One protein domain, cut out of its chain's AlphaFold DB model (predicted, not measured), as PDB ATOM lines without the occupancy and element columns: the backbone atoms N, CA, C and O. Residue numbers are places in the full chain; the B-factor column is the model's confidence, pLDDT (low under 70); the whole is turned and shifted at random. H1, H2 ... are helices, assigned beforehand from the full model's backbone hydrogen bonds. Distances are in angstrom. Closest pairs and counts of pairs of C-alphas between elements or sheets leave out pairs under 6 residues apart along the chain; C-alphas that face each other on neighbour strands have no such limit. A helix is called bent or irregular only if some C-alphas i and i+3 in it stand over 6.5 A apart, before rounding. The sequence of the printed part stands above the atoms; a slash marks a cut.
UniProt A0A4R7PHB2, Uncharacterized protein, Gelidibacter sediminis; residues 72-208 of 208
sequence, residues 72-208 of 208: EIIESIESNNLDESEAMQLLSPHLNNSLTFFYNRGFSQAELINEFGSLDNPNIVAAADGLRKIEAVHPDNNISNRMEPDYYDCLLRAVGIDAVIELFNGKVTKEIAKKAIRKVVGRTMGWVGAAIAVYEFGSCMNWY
ATOM      1  N   GLU A  72      -1.087  19.534 -46.682       55.94
ATOM      2  CA  GLU A  72      -0.124  20.600 -46.324       55.94
ATOM      3  C   GLU A  72       1.297  20.040 -46.103       55.94
ATOM      4  O   GLU A  72       2.300  20.721 -46.308       55.94
ATOM      5  N   ILE A  73       1.376  18.757 -45.751       59.97
ATOM      6  CA  ILE A  73       2.616  18.037 -45.458       59.97
ATOM      7  C   ILE A  73       3.350  17.662 -46.750       59.97
ATOM      8  O   ILE A  73       4.576  17.715 -46.819       59.97
ATOM      9  N   ILE A  74       2.602  17.311 -47.795       63.12
ATOM     10  CA  ILE A  74       3.163  16.991 -49.111       63.12
ATOM     11  C   ILE A  74       3.884  18.214 -49.701       63.12
ATOM     12  O   ILE A  74       5.018  18.092 -50.166       63.12
ATOM     13  N   GLU A  75       3.290  19.408 -49.600       64.00
ATOM     14  CA  GLU A  75       3.906  20.646 -50.098       64.00
ATOM     15  C   GLU A  75       5.181  21.027 -49.321       64.00
ATOM     16  O   GLU A  75       6.160  21.496 -49.916       64.00
ATOM     17  N   SER A  76       5.213  20.810 -47.998       63.56
ATOM     18  CA  SER A  76       6.401  21.126 -47.192       63.56
ATOM     19  C   SER A  76       7.572  20.190 -47.508       63.56
ATOM     20  O   SER A  76       8.709  20.666 -47.642       63.56
ATOM     21  N   ILE A  77       7.297  18.902 -47.748       70.50
ATOM     22  CA  ILE A  77       8.297  17.911 -48.170       70.50
ATOM     23  C   ILE A  77       8.851  18.239 -49.565       70.50
ATOM     24  O   ILE A  77      10.071  18.259 -49.742       70.50
ATOM     25  N   GLU A  78       7.996  18.581 -50.534       72.88
ATOM     26  CA  GLU A  78       8.425  18.962 -51.892       72.88
ATOM     27  C   GLU A  78       9.317  20.215 -51.908       72.88
ATOM     28  O   GLU A  78      10.233  20.342 -52.729       72.88
ATOM     29  N   SER A  79       9.093  21.136 -50.968       73.62
ATOM     30  CA  SER A  79       9.861  22.380 -50.874       73.62
ATOM     31  C   SER A  79      11.288  22.211 -50.320       73.62
ATOM     32  O   SER A  79      12.043  23.185 -50.306       73.62
ATOM     33  N   ASN A  80      11.678  21.004 -49.880       67.31
ATOM     34  CA  ASN A  80      12.951  20.702 -49.202       67.31
ATOM     35  C   ASN A  80      13.230  21.546 -47.937       67.31
ATOM     36  O   ASN A  80      14.373  21.616 -47.488       67.31
ATOM     37  N   ASN A  81      12.212  22.186 -47.351       80.25
ATOM     38  CA  ASN A  81      12.359  23.012 -46.145       80.25
ATOM     39  C   ASN A  81      11.861  22.319 -44.872       80.25
ATOM     40  O   ASN A  81      11.653  22.990 -43.864       80.25
ATOM     41  N   LEU A  82      11.680  20.998 -44.908       84.25
ATOM     42  CA  LEU A  82      11.225  20.240 -43.751       84.25
ATOM     43  C   LEU A  82      12.296  20.246 -42.653       84.25
ATOM     44  O   LEU A  82      13.410  19.748 -42.853       84.25
ATOM     45  N   ASP A  83      11.957  20.792 -41.487       90.38
ATOM     46  CA  ASP A  83      12.844  20.767 -40.326       90.38
ATOM     47  C   ASP A  83      12.680  19.468 -39.503       90.38
ATOM     48  O   ASP A  83      11.676  18.761 -39.594       90.38
ATOM     49  N   GLU A  84      13.685  19.115 -38.690       88.25
ATOM     50  CA  GLU A  84      13.660  17.894 -37.859       88.25
ATOM     51  C   GLU A  84      12.520  17.877 -36.825       88.25
ATOM     52  O   GLU A  84      11.962  16.818 -36.540       88.25
ATOM     53  N   SER A  85      12.163  19.028 -36.256       91.50
ATOM     54  CA  SER A  85      11.049  19.160 -35.313       91.50
ATOM     55  C   SER A  85       9.703  18.970 -36.014       91.50
ATOM     56  O   SER A  85       8.826  18.307 -35.460       91.50
ATOM     57  N   GLU A  86       9.534  19.522 -37.212       87.81
ATOM     58  CA  GLU A  86       8.349  19.334 -38.046       87.81
ATOM     59  C   GLU A  86       8.222  17.862 -38.455       87.81
ATOM     60  O   GLU A  86       7.224  17.221 -38.132       87.81
ATOM     61  N   ALA A  87       9.284  17.266 -39.011       87.75
ATOM     62  CA  ALA A  87       9.331  15.840 -39.347       87.75
ATOM     63  C   ALA A  87       9.009  14.938 -38.140       87.75
ATOM     64  O   ALA A  87       8.305  13.931 -38.266       87.75
ATOM     65  N   MET A  88       9.489  15.305 -36.950       89.62
ATOM     66  CA  MET A  88       9.174  14.596 -35.712       89.62
ATOM     67  C   MET A  88       7.697  14.716 -35.330       89.62
ATOM     68  O   MET A  88       7.084  13.709 -34.964       89.62
ATOM     69  N   GLN A  89       7.105  15.910 -35.421       89.75
ATOM     70  CA  GLN A  89       5.676  16.097 -35.154       89.75
ATOM     71  C   GLN A  89       4.816  15.264 -36.104       89.75
ATOM     72  O   GLN A  89       3.850  14.652 -35.649       89.75
ATOM     73  N   LEU A  90       5.222  15.167 -37.372       86.56
ATOM     74  CA  LEU A  90       4.538  14.384 -38.398       86.56
ATOM     75  C   LEU A  90       4.614  12.881 -38.150       86.56
ATOM     76  O   LEU A  90       3.602  12.190 -38.207       86.56
ATOM     77  N   LEU A  91       5.799  12.352 -37.849       87.50
ATOM     78  CA  LEU A  91       5.989  10.906 -37.726       87.50
ATOM     79  C   LEU A  91       5.623  10.358 -36.337       87.50
ATOM     80  O   LEU A  91       5.313   9.168 -36.218       87.50
ATOM     81  N   SER A  92       5.639  11.182 -35.282       89.81
ATOM     82  CA  SER A  92       5.417  10.695 -33.909       89.81
ATOM     83  C   SER A  92       4.077   9.974 -33.683       89.81
ATOM     84  O   SER A  92       4.098   8.927 -33.025       89.81
ATOM     85  N   PRO A  93       2.929  10.402 -34.256       90.44
ATOM     86  CA  PRO A  93       1.662   9.690 -34.087       90.44
ATOM     87  C   PRO A  93       1.707   8.284 -34.702       90.44
ATOM     88  O   PRO A  93       1.091   7.346 -34.193       90.44
ATOM     89  N   HIS A  94       2.493   8.106 -35.768       89.31
ATOM     90  CA  HIS A  94       2.624   6.836 -36.480       89.31
ATOM     91  C   HIS A  94       3.624   5.882 -35.823       89.31
ATOM     92  O   HIS A  94       3.568   4.671 -36.073       89.31
ATOM     93  N   LEU A  95       4.517   6.383 -34.965       93.19
ATOM     94  CA  LEU A  95       5.550   5.575 -34.322       93.19
ATOM     95  C   LEU A  95       4.945   4.465 -33.454       93.19
ATOM     96  O   LEU A  95       5.322   3.301 -33.593       93.19
ATOM     97  N   ASN A  96       3.951   4.785 -32.623       94.12
ATOM     98  CA  ASN A  96       3.337   3.790 -31.740       94.12
ATOM     99  C   ASN A  96       2.576   2.700 -32.522       94.12
ATOM    100  O   ASN A  96       2.660   1.507 -32.208       94.12
ATOM    101  N   ASN A  97       1.900   3.090 -33.607       92.62
ATOM    102  CA  ASN A  97       1.229   2.154 -34.514       92.62
ATOM    103  C   ASN A  97       2.243   1.237 -35.216       92.62
ATOM    104  O   ASN A  97       1.988   0.050 -35.432       92.62
ATOM    105  N   SER A  98       3.408   1.780 -35.562       93.69
ATOM    106  CA  SER A  98       4.506   1.059 -36.212       93.69
ATOM    107  C   SER A  98       5.193   0.076 -35.261       93.69
ATOM    108  O   SER A  98       5.420  -1.078 -35.626       93.69
ATOM    109  N   LEU A  99       5.416   0.462 -34.003       96.00
ATOM    110  CA  LEU A  99       5.891  -0.442 -32.952       96.00
ATOM    111  C   LEU A  99       4.915  -1.600 -32.720       96.00
ATOM    112  O   LEU A  99       5.314  -2.765 -32.736       96.00
ATOM    113  N   THR A 100       3.623  -1.293 -32.585       95.38
ATOM    114  CA  THR A 100       2.566  -2.304 -32.420       95.38
ATOM    115  C   THR A 100       2.544  -3.289 -33.590       95.38
ATOM    116  O   THR A 100       2.456  -4.503 -33.393       95.38
ATOM    117  N   PHE A 101       2.705  -2.787 -34.817       91.69
ATOM    118  CA  PHE A 101       2.807  -3.617 -36.016       91.69
ATOM    119  C   PHE A 101       3.972  -4.621 -35.950       91.69
ATOM    120  O   PHE A 101       3.789  -5.790 -36.308       91.69
ATOM    121  N   PHE A 102       5.144  -4.206 -35.459       93.56
ATOM    122  CA  PHE A 102       6.289  -5.101 -35.282       93.56
ATOM    123  C   PHE A 102       6.094  -6.099 -34.138       93.56
ATOM    124  O   PHE A 102       6.412  -7.282 -34.298       93.56
ATOM    125  N   TYR A 103       5.528  -5.670 -33.009       95.19
ATOM    126  CA  TYR A 103       5.232  -6.565 -31.887       95.19
ATOM    127  C   TYR A 103       4.266  -7.682 -32.289       95.19
ATOM    128  O   TYR A 103       4.508  -8.848 -31.972       95.19
ATOM    129  N   ASN A 104       3.256  -7.367 -33.102       92.12
ATOM    130  CA  ASN A 104       2.323  -8.361 -33.641       92.12
ATOM    131  C   ASN A 104       2.996  -9.385 -34.577       92.12
ATOM    132  O   ASN A 104       2.479 -10.485 -34.758       92.12
ATOM    133  N   ARG A 105       4.177  -9.071 -35.129       88.25
ATOM    134  CA  ARG A 105       5.025  -9.986 -35.923       88.25
ATOM    135  C   ARG A 105       6.075 -10.720 -35.088       88.25
ATOM    136  O   ARG A 105       6.958 -11.383 -35.632       88.25
ATOM    137  N   GLY A 106       5.990 -10.611 -33.765       91.44
ATOM    138  CA  GLY A 106       6.870 -11.304 -32.832       91.44
ATOM    139  C   GLY A 106       8.261 -10.686 -32.712       91.44
ATOM    140  O   GLY A 106       9.183 -11.367 -32.259       91.44
ATOM    141  N   PHE A 107       8.452  -9.431 -33.126       92.75
ATOM    142  CA  PHE A 107       9.663  -8.686 -32.783       92.75
ATOM    143  C   PHE A 107       9.638  -8.331 -31.299       92.75
ATOM    144  O   PHE A 107       8.616  -7.903 -30.775       92.75
ATOM    145  N   SER A 108      10.759  -8.518 -30.610       96.25
ATOM    146  CA  SER A 108      10.922  -8.047 -29.236       96.25
ATOM    147  C   SER A 108      11.441  -6.611 -29.212       96.25
ATOM    148  O   SER A 108      12.102  -6.156 -30.145       96.25
ATOM    149  N   GLN A 109      11.212  -5.915 -28.098       97.31
ATOM    150  CA  GLN A 109      11.764  -4.580 -27.867       97.31
ATOM    151  C   GLN A 109      13.295  -4.550 -28.030       97.31
ATOM    152  O   GLN A 109      13.832  -3.638 -28.648       97.31
ATOM    153  N   ALA A 110      13.994  -5.571 -27.522       95.94
ATOM    154  CA  ALA A 110      15.447  -5.679 -27.628       95.94
ATOM    155  C   ALA A 110      15.921  -5.829 -29.082       95.94
ATOM    156  O   ALA A 110      16.927  -5.239 -29.458       95.94
ATOM    157  N   GLU A 111      15.189  -6.576 -29.913       89.88
ATOM    158  CA  GLU A 111      15.501  -6.689 -31.341       89.88
ATOM    159  C   GLU A 111      15.267  -5.371 -32.072       89.88
ATOM    160  O   GLU A 111      16.111  -4.975 -32.866       89.88
ATOM    161  N   LEU A 112      14.169  -4.667 -31.785       92.81
ATOM    162  CA  LEU A 112      13.913  -3.361 -32.395       92.81
ATOM    163  C   LEU A 112      14.983  -2.340 -31.997       92.81
ATOM    164  O   LEU A 112      15.514  -1.657 -32.862       92.81
ATOM    165  N   ILE A 113      15.379  -2.285 -30.725       94.00
ATOM    166  CA  ILE A 113      16.488  -1.424 -30.285       94.00
ATOM    167  C   ILE A 113      17.805  -1.845 -30.949       94.00
ATOM    168  O   ILE A 113      18.588  -0.987 -31.336       94.00
ATOM    169  N   ASN A 114      18.059  -3.143 -31.121       89.88
ATOM    170  CA  ASN A 114      19.263  -3.617 -31.802       89.88
ATOM    171  C   ASN A 114      19.293  -3.227 -33.291       89.88
ATOM    172  O   ASN A 114      20.359  -2.900 -33.802       89.88
ATOM    173  N   GLU A 115      18.152  -3.258 -33.986       86.31
ATOM    174  CA  GLU A 115      18.085  -2.894 -35.408       86.31
ATOM    175  C   GLU A 115      18.026  -1.379 -35.639       86.31
ATOM    176  O   GLU A 115      18.659  -0.876 -36.564       86.31
ATOM    177  N   PHE A 116      17.279  -0.646 -34.813       89.31
ATOM    178  CA  PHE A 116      17.000   0.779 -35.007       89.31
ATOM    179  C   PHE A 116      17.779   1.694 -34.046       89.31
ATOM    180  O   PHE A 116      17.689   2.914 -34.136       89.31
ATOM    181  N   GLY A 117      18.531   1.160 -33.088       89.44
ATOM    182  CA  GLY A 117      19.261   1.926 -32.069       89.44
ATOM    183  C   GLY A 117      18.386   2.494 -30.941       89.44
ATOM    184  O   GLY A 117      18.841   2.578 -29.803       89.44
ATOM    185  N   SER A 118      17.128   2.850 -31.221       95.56
ATOM    186  CA  SER A 118      16.140   3.334 -30.247       95.56
ATOM    187  C   SER A 118      14.718   2.988 -30.699       95.56
ATOM    188  O   SER A 118      14.476   2.823 -31.893       95.56
ATOM    189  N   LEU A 119      13.771   2.912 -29.757       96.00
ATOM    190  CA  LEU A 119      12.337   2.822 -30.074       96.00
ATOM    191  C   LEU A 119      11.750   4.148 -30.558       96.00
ATOM    192  O   LEU A 119      10.705   4.137 -31.195       96.00
ATOM    193  N   ASP A 120      12.441   5.255 -30.289       95.19
ATOM    194  CA  ASP A 120      12.093   6.586 -30.788       95.19
ATOM    195  C   ASP A 120      12.707   6.845 -32.172       95.19
ATOM    196  O   ASP A 120      12.764   7.982 -32.625       95.19
ATOM    197  N   ASN A 121      13.241   5.817 -32.843       89.00
ATOM    198  CA  ASN A 121      13.832   6.001 -34.160       89.00
ATOM    199  C   ASN A 121      12.724   6.129 -35.231       89.00
ATOM    200  O   ASN A 121      11.951   5.185 -35.418       89.00
ATOM    201  N   PRO A 122      12.682   7.231 -36.000       87.94
ATOM    202  CA  PRO A 122      11.673   7.447 -37.039       87.94
ATOM    203  C   PRO A 122      11.688   6.418 -38.164       87.94
ATOM    204  O   PRO A 122      10.661   6.163 -38.794       87.94
ATOM    205  N   ASN A 123      12.827   5.766 -38.391       86.06
ATOM    206  CA  ASN A 123      12.972   4.714 -39.392       86.06
ATOM    207  C   ASN A 123      12.047   3.521 -39.123       86.06
ATOM    208  O   ASN A 123      11.752   2.754 -40.039       86.06
ATOM    209  N   ILE A 124      11.568   3.366 -37.884       87.69
ATOM    210  CA  ILE A 124      10.555   2.369 -37.528       87.69
ATOM    211  C   ILE A 124       9.252   2.635 -38.290       87.69
ATOM    212  O   ILE A 124       8.626   1.682 -38.750       87.69
ATOM    213  N   VAL A 125       8.863   3.904 -38.463       88.38
ATOM    214  CA  VAL A 125       7.653   4.283 -39.208       88.38
ATOM    215  C   VAL A 125       7.803   3.918 -40.678       88.38
ATOM    216  O   VAL A 125       6.979   3.170 -41.202       88.38
ATOM    217  N   ALA A 126       8.900   4.351 -41.304       81.25
ATOM    218  CA  ALA A 126       9.194   4.048 -42.703       81.25
ATOM    219  C   ALA A 126       9.224   2.538 -42.977       81.25
ATOM    220  O   ALA A 126       8.608   2.045 -43.923       81.25
ATOM    221  N   ALA A 127       9.897   1.778 -42.111       82.94
ATOM    222  CA  ALA A 127       9.988   0.333 -42.256       82.94
ATOM    223  C   ALA A 127       8.641  -0.377 -42.056       82.94
ATOM    224  O   ALA A 127       8.334  -1.328 -42.780       82.94
ATOM    225  N   ALA A 128       7.842   0.051 -41.073       85.44
ATOM    226  CA  ALA A 128       6.531  -0.539 -40.827       85.44
ATOM    227  C   ALA A 128       5.568  -0.269 -41.984       85.44
ATOM    228  O   ALA A 128       4.862  -1.186 -42.402       85.44
ATOM    229  N   ASP A 129       5.554   0.954 -42.513       82.44
ATOM    230  CA  ASP A 129       4.683   1.310 -43.630       82.44
ATOM    231  C   ASP A 129       5.069   0.559 -44.912       82.44
ATOM    232  O   ASP A 129       4.220  -0.079 -45.541       82.44
ATOM    233  N   GLY A 130       6.378   0.477 -45.186       76.56
ATOM    234  CA  GLY A 130       6.960  -0.409 -46.195       76.56
ATOM    235  C   GLY A 130       6.421  -1.833 -46.127       76.56
ATOM    236  O   GLY A 130       5.867  -2.354 -47.095       76.56
ATOM    237  N   LEU A 131       6.542  -2.464 -44.961       79.81
ATOM    238  CA  LEU A 131       6.129  -3.854 -44.776       79.81
ATOM    239  C   LEU A 131       4.612  -4.053 -44.871       79.81
ATOM    240  O   LEU A 131       4.186  -5.003 -45.527       79.81
ATOM    241  N   ARG A 132       3.796  -3.169 -44.271       81.75
ATOM    242  CA  ARG A 132       2.320  -3.242 -44.363       81.75
ATOM    243  C   ARG A 132       1.856  -3.301 -45.806       81.75
ATOM    244  O   ARG A 132       0.938  -4.041 -46.145       81.75
ATOM    245  N   LYS A 133       2.476  -2.488 -46.649       75.12
ATOM    246  CA  LYS A 133       2.050  -2.312 -48.030       75.12
ATOM    247  C   LYS A 133       2.481  -3.487 -48.894       75.12
ATOM    248  O   LYS A 133       1.667  -3.977 -49.670       75.12
ATOM    249  N   ILE A 134       3.680  -4.028 -48.674       71.75
ATOM    250  CA  ILE A 134       4.098  -5.271 -49.339       71.75
ATOM    251  C   ILE A 134       3.150  -6.425 -48.987       71.75
ATOM    252  O   ILE A 134       2.772  -7.204 -49.859       71.75
ATOM    253  N   GLU A 135       2.727  -6.516 -47.725       74.50
ATOM    254  CA  GLU A 135       1.744  -7.514 -47.295       74.50
ATOM    255  C   GLU A 135       0.360  -7.275 -47.912       74.50
ATOM    256  O   GLU A 135      -0.298  -8.235 -48.304       74.50
ATOM    257  N   ALA A 136      -0.068  -6.016 -48.054       74.12
ATOM    258  CA  ALA A 136      -1.344  -5.668 -48.678       74.12
ATOM    259  C   ALA A 136      -1.403  -6.037 -50.170       74.12
ATOM    260  O   ALA A 136      -2.472  -6.390 -50.662       74.12
ATOM    261  N   VAL A 137      -0.274  -5.991 -50.888       66.75
ATOM    262  CA  VAL A 137      -0.224  -6.415 -52.302       66.75
ATOM    263  C   VAL A 137      -0.141  -7.943 -52.453       66.75
ATOM    264  O   VAL A 137      -0.490  -8.482 -53.503       66.75
ATOM    265  N   HIS A 138       0.234  -8.670 -51.396       65.31
ATOM    266  CA  HIS A 138       0.325 -10.134 -51.395       65.31
ATOM    267  C   HIS A 138      -0.482 -10.791 -50.260       65.31
ATOM    268  O   HIS A 138       0.098 -11.503 -49.434       65.31
ATOM    269  N   PRO A 139      -1.820 -10.614 -50.226       59.78
ATOM    270  CA  PRO A 139      -2.664 -11.232 -49.200       59.78
ATOM    271  C   PRO A 139      -2.642 -12.764 -49.305       59.78
ATOM    272  O   PRO A 139      -2.596 -13.480 -48.302       59.78
ATOM    273  N   ASP A 140      -2.566 -13.265 -50.538       57.38
ATOM    274  CA  ASP A 140      -2.475 -14.677 -50.853       57.38
ATOM    275  C   ASP A 140      -1.059 -14.950 -51.347       57.38
ATOM    276  O   ASP A 140      -0.604 -14.329 -52.302       57.38
ATOM    277  N   ASN A 141      -0.358 -15.913 -50.749       55.44
ATOM    278  CA  ASN A 141       1.019 -16.311 -51.093       55.44
ATOM    279  C   ASN A 141       1.203 -16.831 -52.549       55.44
ATOM    280  O   ASN A 141       2.179 -17.517 -52.854       55.44
ATOM    281  N   ASN A 142       0.250 -16.564 -53.444       50.59
ATOM    282  CA  ASN A 142       0.303 -16.820 -54.867       50.59
ATOM    283  C   ASN A 142       0.951 -15.630 -55.587       50.59
ATOM    284  O   ASN A 142       0.306 -14.653 -55.965       50.59
ATOM    285  N   ILE A 143       2.243 -15.794 -55.868       52.69
ATOM    286  CA  ILE A 143       3.107 -14.913 -56.677       52.69
ATOM    287  C   ILE A 143       2.541 -14.673 -58.104       52.69
ATOM    288  O   ILE A 143       3.052 -13.862 -58.868       52.69
ATOM    289  N   SER A 144       1.464 -15.367 -58.496       54.28
ATOM    290  CA  SER A 144       0.811 -15.226 -59.800       54.28
ATOM    291  C   SER A 144       0.008 -13.936 -59.980       54.28
ATOM    292  O   SER A 144      -0.256 -13.575 -61.129       54.28
ATOM    293  N   ASN A 145      -0.369 -13.241 -58.900       50.41
ATOM    294  CA  ASN A 145      -0.912 -11.890 -59.019       50.41
ATOM    295  C   ASN A 145       0.258 -10.942 -59.263       50.41
ATOM    296  O   ASN A 145       1.020 -10.597 -58.363       50.41
ATOM    297  N   ARG A 146       0.443 -10.625 -60.545       55.69
ATOM    298  CA  ARG A 146       1.494  -9.743 -61.035       55.69
ATOM    299  C   ARG A 146       1.271  -8.364 -60.437       55.69
ATOM    300  O   ARG A 146       0.395  -7.634 -60.882       55.69
ATOM    301  N   MET A 147       2.072  -8.045 -59.433       60.00
ATOM    302  CA  MET A 147       2.336  -6.671 -59.045       60.00
ATOM    303  C   MET A 147       2.756  -5.892 -60.298       60.00
ATOM    304  O   MET A 147       3.532  -6.409 -61.111       60.00
ATOM    305  N   GLU A 148       2.197  -4.695 -60.489       63.59
ATOM    306  CA  GLU A 148       2.593  -3.839 -61.604       63.59
ATOM    307  C   GLU A 148       4.109  -3.595 -61.552       63.59
ATOM    308  O   GLU A 148       4.668  -3.435 -60.461       63.59
ATOM    309  N   PRO A 149       4.794  -3.620 -62.710       63.06
ATOM    310  CA  PRO A 149       6.250  -3.482 -62.775       63.06
ATOM    311  C   PRO A 149       6.755  -2.220 -62.060       63.06
ATOM    312  O   PRO A 149       7.804  -2.269 -61.424       63.06
ATOM    313  N   ASP A 150       5.960  -1.150 -62.059       71.94
ATOM    314  CA  ASP A 150       6.306   0.120 -61.423       71.94
ATOM    315  C   ASP A 150       6.425  -0.007 -59.890       71.94
ATOM    316  O   ASP A 150       7.373   0.498 -59.290       71.94
ATOM    317  N   TYR A 151       5.546  -0.785 -59.245       70.69
ATOM    318  CA  TYR A 151       5.577  -1.009 -57.791       70.69
ATOM    319  C   TYR A 151       6.822  -1.806 -57.368       70.69
ATOM    320  O   TYR A 151       7.425  -1.556 -56.317       70.69
ATOM    321  N   TYR A 152       7.237  -2.765 -58.200       69.38
ATOM    322  CA  TYR A 152       8.443  -3.550 -57.953       69.38
ATOM    323  C   TYR A 152       9.698  -2.673 -58.026       69.38
ATOM    324  O   TYR A 152      10.542  -2.746 -57.131       69.38
ATOM    325  N   ASP A 153       9.792  -1.802 -59.031       74.31
ATOM    326  CA  ASP A 153      10.919  -0.879 -59.200       74.31
ATOM    327  C   ASP A 153      11.032   0.118 -58.034       74.31
ATOM    328  O   ASP A 153      12.135   0.397 -57.548       74.31
ATOM    329  N   CYS A 154       9.897   0.587 -57.515       74.50
ATOM    330  CA  CYS A 154       9.837   1.434 -56.325       74.50
ATOM    331  C   CYS A 154      10.360   0.733 -55.074       74.50
ATOM    332  O   CYS A 154      11.238   1.247 -54.369       74.50
ATOM    333  N   LEU A 155       9.873  -0.482 -54.823       70.06
ATOM    334  CA  LEU A 155      10.305  -1.272 -53.680       70.06
ATOM    335  C   LEU A 155      11.792  -1.637 -53.774       70.06
ATOM    336  O   LEU A 155      12.518  -1.582 -52.777       70.06
ATOM    337  N   LEU A 156      12.261  -1.976 -54.978       71.81
ATOM    338  CA  LEU A 156      13.667  -2.247 -55.258       71.81
ATOM    339  C   LEU A 156      14.563  -1.060 -54.925       71.81
ATOM    340  O   LEU A 156      15.629  -1.253 -54.334       71.81
ATOM    341  N   ARG A 157      14.143   0.152 -55.289       71.50
ATOM    342  CA  ARG A 157      14.912   1.371 -55.027       71.50
ATOM    343  C   ARG A 157      14.972   1.679 -53.529       71.50
ATOM    344  O   ARG A 157      16.059   1.943 -53.013       71.50
ATOM    345  N   ALA A 158      13.849   1.545 -52.824       69.75
ATOM    346  CA  ALA A 158      13.756   1.839 -51.395       69.75
ATOM    347  C   ALA A 158      14.474   0.793 -50.516       69.75
ATOM    348  O   ALA A 158      15.316   1.126 -49.679       69.75
ATOM    349  N   VAL A 159      14.184  -0.492 -50.730       67.75
ATOM    350  CA  VAL A 159      14.593  -1.590 -49.830       67.75
ATOM    351  C   VAL A 159      15.847  -2.322 -50.339       67.75
ATOM    352  O   VAL A 159      16.622  -2.892 -49.562       67.75
ATOM    353  N   GLY A 160      16.104  -2.261 -51.647       67.12
ATOM    354  CA  GLY A 160      17.203  -2.953 -52.317       67.12
ATOM    355  C   GLY A 160      16.839  -4.361 -52.803       67.12
ATOM    356  O   GLY A 160      16.088  -5.093 -52.160       67.12
ATOM    357  N   ILE A 161      17.458  -4.771 -53.915       63.25
ATOM    358  CA  ILE A 161      17.136  -5.997 -54.670       63.25
ATOM    359  C   ILE A 161      17.107  -7.268 -53.834       63.25
ATOM    360  O   ILE A 161      16.137  -8.014 -53.907       63.25
ATOM    361  N   ASP A 162      18.123  -7.510 -53.006       60.41
ATOM    362  CA  ASP A 162      18.199  -8.778 -52.268       60.41
ATOM    363  C   ASP A 162      17.030  -8.963 -51.294       60.41
ATOM    364  O   ASP A 162      16.487 -10.056 -51.160       60.41
ATOM    365  N   ALA A 163      16.631  -7.883 -50.617       66.81
ATOM    366  CA  ALA A 163      15.550  -7.921 -49.640       66.81
ATOM    367  C   ALA A 163      14.199  -8.092 -50.334       66.81
ATOM    368  O   ALA A 163      13.358  -8.858 -49.876       66.81
ATOM    369  N   VAL A 164      14.035  -7.433 -51.477       66.31
ATOM    370  CA  VAL A 164      12.847  -7.528 -52.317       66.31
ATOM    371  C   VAL A 164      12.670  -8.926 -52.911       66.31
ATOM    372  O   VAL A 164      11.592  -9.507 -52.805       66.31
ATOM    373  N   ILE A 165      13.727  -9.517 -53.472       63.72
ATOM    374  CA  ILE A 165      13.687 -10.884 -54.012       63.72
ATOM    375  C   ILE A 165      13.359 -11.896 -52.904       63.72
ATOM    376  O   ILE A 165      12.571 -12.814 -53.131       63.72
ATOM    377  N   GLU A 166      13.932 -11.748 -51.705       70.31
ATOM    378  CA  GLU A 166      13.600 -12.616 -50.566       70.31
ATOM    379  C   GLU A 166      12.144 -12.427 -50.103       70.31
ATOM    380  O   GLU A 166      11.474 -13.423 -49.826       70.31
ATOM    381  N   LEU A 167      11.630 -11.189 -50.077       69.19
ATOM    382  CA  LEU A 167      10.236 -10.899 -49.721       69.19
ATOM    383  C   LEU A 167       9.232 -11.469 -50.727       69.19
ATOM    384  O   LEU A 167       8.196 -11.977 -50.316       69.19
ATOM    385  N   PHE A 168       9.532 -11.421 -52.026       67.62
ATOM    386  CA  PHE A 168       8.606 -11.887 -53.065       67.62
ATOM    387  C   PHE A 168       8.657 -13.393 -53.329       67.62
ATOM    388  O   PHE A 168       7.734 -13.942 -53.924       67.62
ATOM    389  N   ASN A 169       9.704 -14.088 -52.885       67.06
ATOM    390  CA  ASN A 169       9.825 -15.535 -53.072       67.06
ATOM    391  C   ASN A 169       9.131 -16.369 -51.970       67.06
ATOM    392  O   ASN A 169       9.224 -17.599 -52.001       67.06
ATOM    393  N   GLY A 170       8.439 -15.758 -50.997       64.38
ATOM    394  CA  GLY A 170       7.728 -16.505 -49.953       64.38
ATOM    395  C   GLY A 170       7.078 -15.645 -48.867       64.38
ATOM    396  O   GLY A 170       6.945 -14.437 -49.003       64.38
ATOM    397  N   LYS A 171       6.667 -16.276 -47.755       66.31
ATOM    398  CA  LYS A 171       6.156 -15.552 -46.579       66.31
ATOM    399  C   LYS A 171       7.232 -14.606 -46.056       66.31
ATOM    400  O   LYS A 171       8.362 -15.046 -45.838       66.31
ATOM    401  N   VAL A 172       6.860 -13.357 -45.772       71.75
ATOM    402  CA  VAL A 172       7.714 -12.383 -45.081       71.75
ATOM    403  C   VAL A 172       8.055 -12.934 -43.698       71.75
ATOM    404  O   VAL A 172       7.313 -12.790 -42.728       71.75
ATOM    405  N   THR A 173       9.166 -13.663 -43.610       79.88
ATOM    406  CA  THR A 173       9.657 -14.172 -42.333       79.88
ATOM    407  C   THR A 173      10.320 -13.038 -41.566       79.88
ATOM    408  O   THR A 173      10.855 -12.092 -42.147       79.88
ATOM    409  N   LYS A 174      10.342 -13.164 -40.239       81.81
ATOM    410  CA  LYS A 174      11.008 -12.213 -39.344       81.81
ATOM    411  C   LYS A 174      12.453 -11.911 -39.765       81.81
ATOM    412  O   LYS A 174      12.882 -10.767 -39.693       81.81
ATOM    413  N   GLU A 175      13.187 -12.914 -40.238       83.38
ATOM    414  CA  GLU A 175      14.591 -12.764 -40.642       83.38
ATOM    415  C   GLU A 175      14.755 -11.993 -41.960       83.38
ATOM    416  O   GLU A 175      15.666 -11.175 -42.085       83.38
ATOM    417  N   ILE A 176      13.840 -12.185 -42.914       79.69
ATOM    418  CA  ILE A 176      13.807 -11.409 -44.164       79.69
ATOM    419  C   ILE A 176      13.459  -9.949 -43.855       79.69
ATOM    420  O   ILE A 176      14.156  -9.036 -44.299       79.69
ATOM    421  N   ALA A 177      12.442  -9.731 -43.017       79.25
ATOM    422  CA  ALA A 177      12.069  -8.396 -42.565       79.25
ATOM    423  C   ALA A 177      13.234  -7.695 -41.846       79.25
ATOM    424  O   ALA A 177      13.529  -6.546 -42.160       79.25
ATOM    425  N   LYS A 178      13.974  -8.385 -40.964       82.88
ATOM    426  CA  LYS A 178      15.184  -7.830 -40.321       82.88
ATOM    427  C   LYS A 178      16.237  -7.378 -41.332       82.88
ATOM    428  O   LYS A 178      16.792  -6.292 -41.184       82.88
ATOM    429  N   LYS A 179      16.521  -8.180 -42.362       82.31
ATOM    430  CA  LYS A 179      17.490  -7.797 -43.405       82.31
ATOM    431  C   LYS A 179      17.032  -6.567 -44.190       82.31
ATOM    432  O   LYS A 179      17.847  -5.680 -44.440       82.31
ATOM    433  N   ALA A 180      15.752  -6.524 -44.561       78.62
ATOM    434  CA  ALA A 180      15.148  -5.393 -45.260       78.62
ATOM    435  C   ALA A 180      15.252  -4.112 -44.419       78.62
ATOM    436  O   ALA A 180      15.802  -3.110 -44.874       78.62
ATOM    437  N   ILE A 181      14.832  -4.192 -43.153       79.75
ATOM    438  CA  ILE A 181      14.920  -3.108 -42.170       79.75
ATOM    439  C   ILE A 181      16.350  -2.590 -42.063       79.75
ATOM    440  O   ILE A 181      16.580  -1.395 -42.210       79.75
ATOM    441  N   ARG A 182      17.328  -3.477 -41.861       82.62
ATOM    442  CA  ARG A 182      18.725  -3.077 -41.666       82.62
ATOM    443  C   ARG A 182      19.292  -2.313 -42.864       82.62
ATOM    444  O   ARG A 182      20.072  -1.382 -42.675       82.62
ATOM    445  N   LYS A 183      18.891  -2.674 -44.089       77.94
ATOM    446  CA  LYS A 183      19.272  -1.928 -45.299       77.94
ATOM    447  C   LYS A 183      18.635  -0.540 -45.354       77.94
ATOM    448  O   LYS A 183      19.322   0.403 -45.732       77.94
ATOM    449  N   VAL A 184      17.365  -0.415 -44.968       73.19
ATOM    450  CA  VAL A 184      16.651   0.873 -44.939       73.19
ATOM    451  C   VAL A 184      17.232   1.790 -43.861       73.19
ATOM    452  O   VAL A 184      17.625   2.913 -44.158       73.19
ATOM    453  N   VAL A 185      17.389   1.283 -42.635       77.00
ATOM    454  CA  VAL A 185      17.919   2.039 -41.485       77.00
ATOM    455  C   VAL A 185      19.334   2.554 -41.738       77.00
ATOM    456  O   VAL A 185      19.679   3.636 -41.282       77.00
ATOM    457  N   GLY A 186      20.155   1.807 -42.481       77.62
ATOM    458  CA  GLY A 186      21.501   2.251 -42.847       77.62
ATOM    459  C   GLY A 186      21.541   3.431 -43.826       77.62
ATOM    460  O   GLY A 186      22.605   4.018 -43.998       77.62
ATOM    461  N   ARG A 187      20.421   3.768 -44.483       72.31
ATOM    462  CA  ARG A 187      20.343   4.819 -45.514       72.31
ATOM    463  C   ARG A 187      19.662   6.097 -45.035       72.31
ATOM    464  O   ARG A 187      19.951   7.162 -45.567       72.31
ATOM    465  N   THR A 188      18.778   6.014 -44.048       76.50
ATOM    466  CA  THR A 188      18.000   7.158 -43.566       76.50
ATOM    467  C   THR A 188      18.705   7.860 -42.398       76.50
ATOM    468  O   THR A 188      19.001   7.256 -41.366       76.50
ATOM    469  N   MET A 189      18.997   9.157 -42.559       79.81
ATOM    470  CA  MET A 189      19.874   9.935 -41.663       79.81
ATOM    471  C   MET A 189      19.158  10.743 -40.553       79.81
ATOM    472  O   MET A 189      19.711  11.737 -40.095       79.81
ATOM    473  N   GLY A 190      17.956  10.369 -40.097       85.56
ATOM    474  CA  GLY A 190      17.231  11.124 -39.051       85.56
ATOM    475  C   GLY A 190      15.719  11.182 -39.270       85.56
ATOM    476  O   GLY A 190      15.194  10.385 -40.053       85.56
ATOM    477  N   TRP A 191      15.018  12.114 -38.605       82.69
ATOM    478  CA  TRP A 191      13.567  12.285 -38.791       82.69
ATOM    479  C   TRP A 191      13.250  12.845 -40.167       82.69
ATOM    480  O   TRP A 191      12.353  12.320 -40.824       82.69
ATOM    481  N   VAL A 192      14.032  13.816 -40.648       83.75
ATOM    482  CA  VAL A 192      13.861  14.352 -42.007       83.75
ATOM    483  C   VAL A 192      14.097  13.252 -43.040       83.75
ATOM    484  O   VAL A 192      13.270  13.039 -43.919       83.75
ATOM    485  N   GLY A 193      15.180  12.480 -42.893       80.25
ATOM    486  CA  GLY A 193      15.490  11.383 -43.816       80.25
ATOM    487  C   GLY A 193      14.420  10.287 -43.835       80.25
ATOM    488  O   GLY A 193      14.108   9.753 -44.895       80.25
ATOM    489  N   ALA A 194      13.836   9.960 -42.683       81.12
ATOM    490  CA  ALA A 194      12.736   9.008 -42.604       81.12
ATOM    491  C   ALA A 194      11.437   9.556 -43.215       81.12
ATOM    492  O   ALA A 194      10.741   8.808 -43.896       81.12
ATOM    493  N   ALA A 195      11.123  10.837 -42.997       80.81
ATOM    494  CA  ALA A 195       9.940  11.483 -43.564       80.81
ATOM    495  C   ALA A 195      10.028  11.547 -45.095       80.81
ATOM    496  O   ALA A 195       9.093  11.133 -45.777       80.81
ATOM    497  N   ILE A 196      11.187  11.953 -45.627       80.56
ATOM    498  CA  ILE A 196      11.471  11.921 -47.067       80.56
ATOM    499  C   ILE A 196      11.355  10.490 -47.592       80.56
ATOM    500  O   ILE A 196      10.694  10.275 -48.597       80.56
ATOM    501  N   ALA A 197      11.923   9.495 -46.902       81.25
ATOM    502  CA  ALA A 197      11.836   8.106 -47.346       81.25
ATOM    503  C   ALA A 197      10.392   7.583 -47.388       81.25
ATOM    504  O   ALA A 197      10.047   6.861 -48.318       81.25
ATOM    505  N   VAL A 198       9.547   7.935 -46.411       80.06
ATOM    506  CA  VAL A 198       8.113   7.590 -46.421       80.06
ATOM    507  C   VAL A 198       7.416   8.247 -47.607       80.06
ATOM    508  O   VAL A 198       6.708   7.562 -48.340       80.06
ATOM    509  N   TYR A 199       7.650   9.544 -47.810       82.94
ATOM    510  CA  TYR A 199       7.044  10.305 -48.897       82.94
ATOM    511  C   TYR A 199       7.496   9.808 -50.273       82.94
ATOM    512  O   TYR A 199       6.670   9.444 -51.098       82.94
ATOM    513  N   GLU A 200       8.799   9.697 -50.527       79.38
ATOM    514  CA  GLU A 200       9.312   9.175 -51.799       79.38
ATOM    515  C   GLU A 200       8.780   7.775 -52.079       79.38
ATOM    516  O   GLU A 200       8.414   7.457 -53.211       79.38
ATOM    517  N   PHE A 201       8.713   6.937 -51.043       77.38
ATOM    518  CA  PHE A 201       8.173   5.599 -51.170       77.38
ATOM    519  C   PHE A 201       6.695   5.631 -51.555       77.38
ATOM    520  O   PHE A 201       6.325   4.971 -52.523       77.38
ATOM    521  N   GLY A 202       5.855   6.417 -50.882       75.31
ATOM    522  CA  GLY A 202       4.440   6.470 -51.241       75.31
ATOM    523  C   GLY A 202       4.150   7.162 -52.570       75.31
ATOM    524  O   GLY A 202       3.281   6.684 -53.298       75.31
ATOM    525  N   SER A 203       4.925   8.181 -52.954       77.25
ATOM    526  CA  SER A 203       4.805   8.828 -54.267       77.25
ATOM    527  C   SER A 203       5.180   7.854 -55.375       77.25
ATOM    528  O   SER A 203       4.493   7.757 -56.389       77.25
ATOM    529  N   CYS A 204       6.230   7.057 -55.165       78.38
ATOM    530  CA  CYS A 204       6.618   6.012 -56.108       78.38
ATOM    531  C   CYS A 204       5.509   4.957 -56.260       78.38
ATOM    532  O   CYS A 204       5.225   4.484 -57.357       78.38
ATOM    533  N   MET A 205       4.828   4.634 -55.165       70.44
ATOM    534  CA  MET A 205       3.723   3.682 -55.161       70.44
ATOM    535  C   MET A 205       2.371   4.280 -55.575       70.44
ATOM    536  O   MET A 205       1.354   3.584 -55.486       70.44
ATOM    537  N   ASN A 206       2.357   5.539 -56.027       74.69
ATOM    538  CA  ASN A 206       1.171   6.285 -56.448       74.69
ATOM    539  C   ASN A 206       0.064   6.287 -55.375       74.69
ATOM    540  O   ASN A 206      -1.104   6.001 -55.655       74.69
ATOM    541  N   TRP A 207       0.451   6.517 -54.116       69.94
ATOM    542  CA  TRP A 207      -0.472   6.590 -52.972       69.94
ATOM    543  C   TRP A 207      -1.041   7.980 -52.726       69.94
ATOM    544  O   TRP A 207      -2.070   8.091 -52.056       69.94
ATOM    545  N   TYR A 208      -0.372   8.994 -53.264       68.19
ATOM    546  CA  TYR A 208      -0.759  10.397 -53.253       68.19
ATOM    547  C   TYR A 208      -0.700  10.933 -54.683       68.19
ATOM    548  O   TYR A 208       0.080  10.362 -55.485       68.19
TER     549      TYR A 208
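AT A GLANCE: This is residues 72 to 208 of the 208 residues of an uncharacterized protein of Gelidibacter sediminis (UniProt A0A4R7PHB2). A compact cluster of mostly crossed helices is built round H4, with H2, H7 and H8 packed on it. H5 lies beside H8, H6 folds back on H7 as a helical hairpin, and the short H1 and H3 are farthest from the middle. The printed part has 137 residues with eight named helices, H1 to H8 in order, and no named strand: all helix. The radius of gyration of the C-alphas is 14.6 A; the spans are 42, 34 and 22 A.

HOW THE PARTS SIT: H1, residues 72 to 78, only just touches residues 196 to 199 of H8, residues 191 to 204, with 3 pairs of C-alphas within 8 A, the closest Ile 77 and Ile 196 at 6.9 A. H2, residues 84 to 104, touches H4, residues 123 to 137, at a steep tilt of 54 degrees, closest C-alphas Ser 98 and Ala 128, 5.3 A, with residues 124 to 129 of H4 alone. H3, residues 109 to 116, touches H7, residues 174 to 185, closest C-alphas Glu 115 and Arg 182, 6.3 A. H4 and H8 touch at a shallow tilt of 18 degrees, the same way, closest C-alphas Ala 126 and Val 198, 5.2 A. H5, residues 149 to 159, touches H8 at 13 degrees, opposite ways, closest C-alphas Cys 154 and Cys 204, 5.6 A. H6, residues 161 to 168, forms a hairpin with H7. Every O i to N i+4 pair is within hydrogen-bond range except in H2, 13 of 17.

IN THESE COORDINATES: H1 begins at C-alpha 72 (-0.124, 20.600, -46.324). H2 is 28.9 A long and has a kink of 51 degrees near residue 93; it is only just irregular, C-alphas 90 and 93 being 7.0 A apart. H4 is 21.6 A long, and H8, 19.7 A, ends at C-alpha 204 (6.618, 6.012, -56.108).

THE WHOLE: The C-alphas farthest apart, Ser 85 and Ser 144, are 43.4 A apart. The printed part has no cut; H4 to H5 is the long link. The mean pLDDT of the printed part is 78.2, with 35 residues under 70, among them 137 to 149.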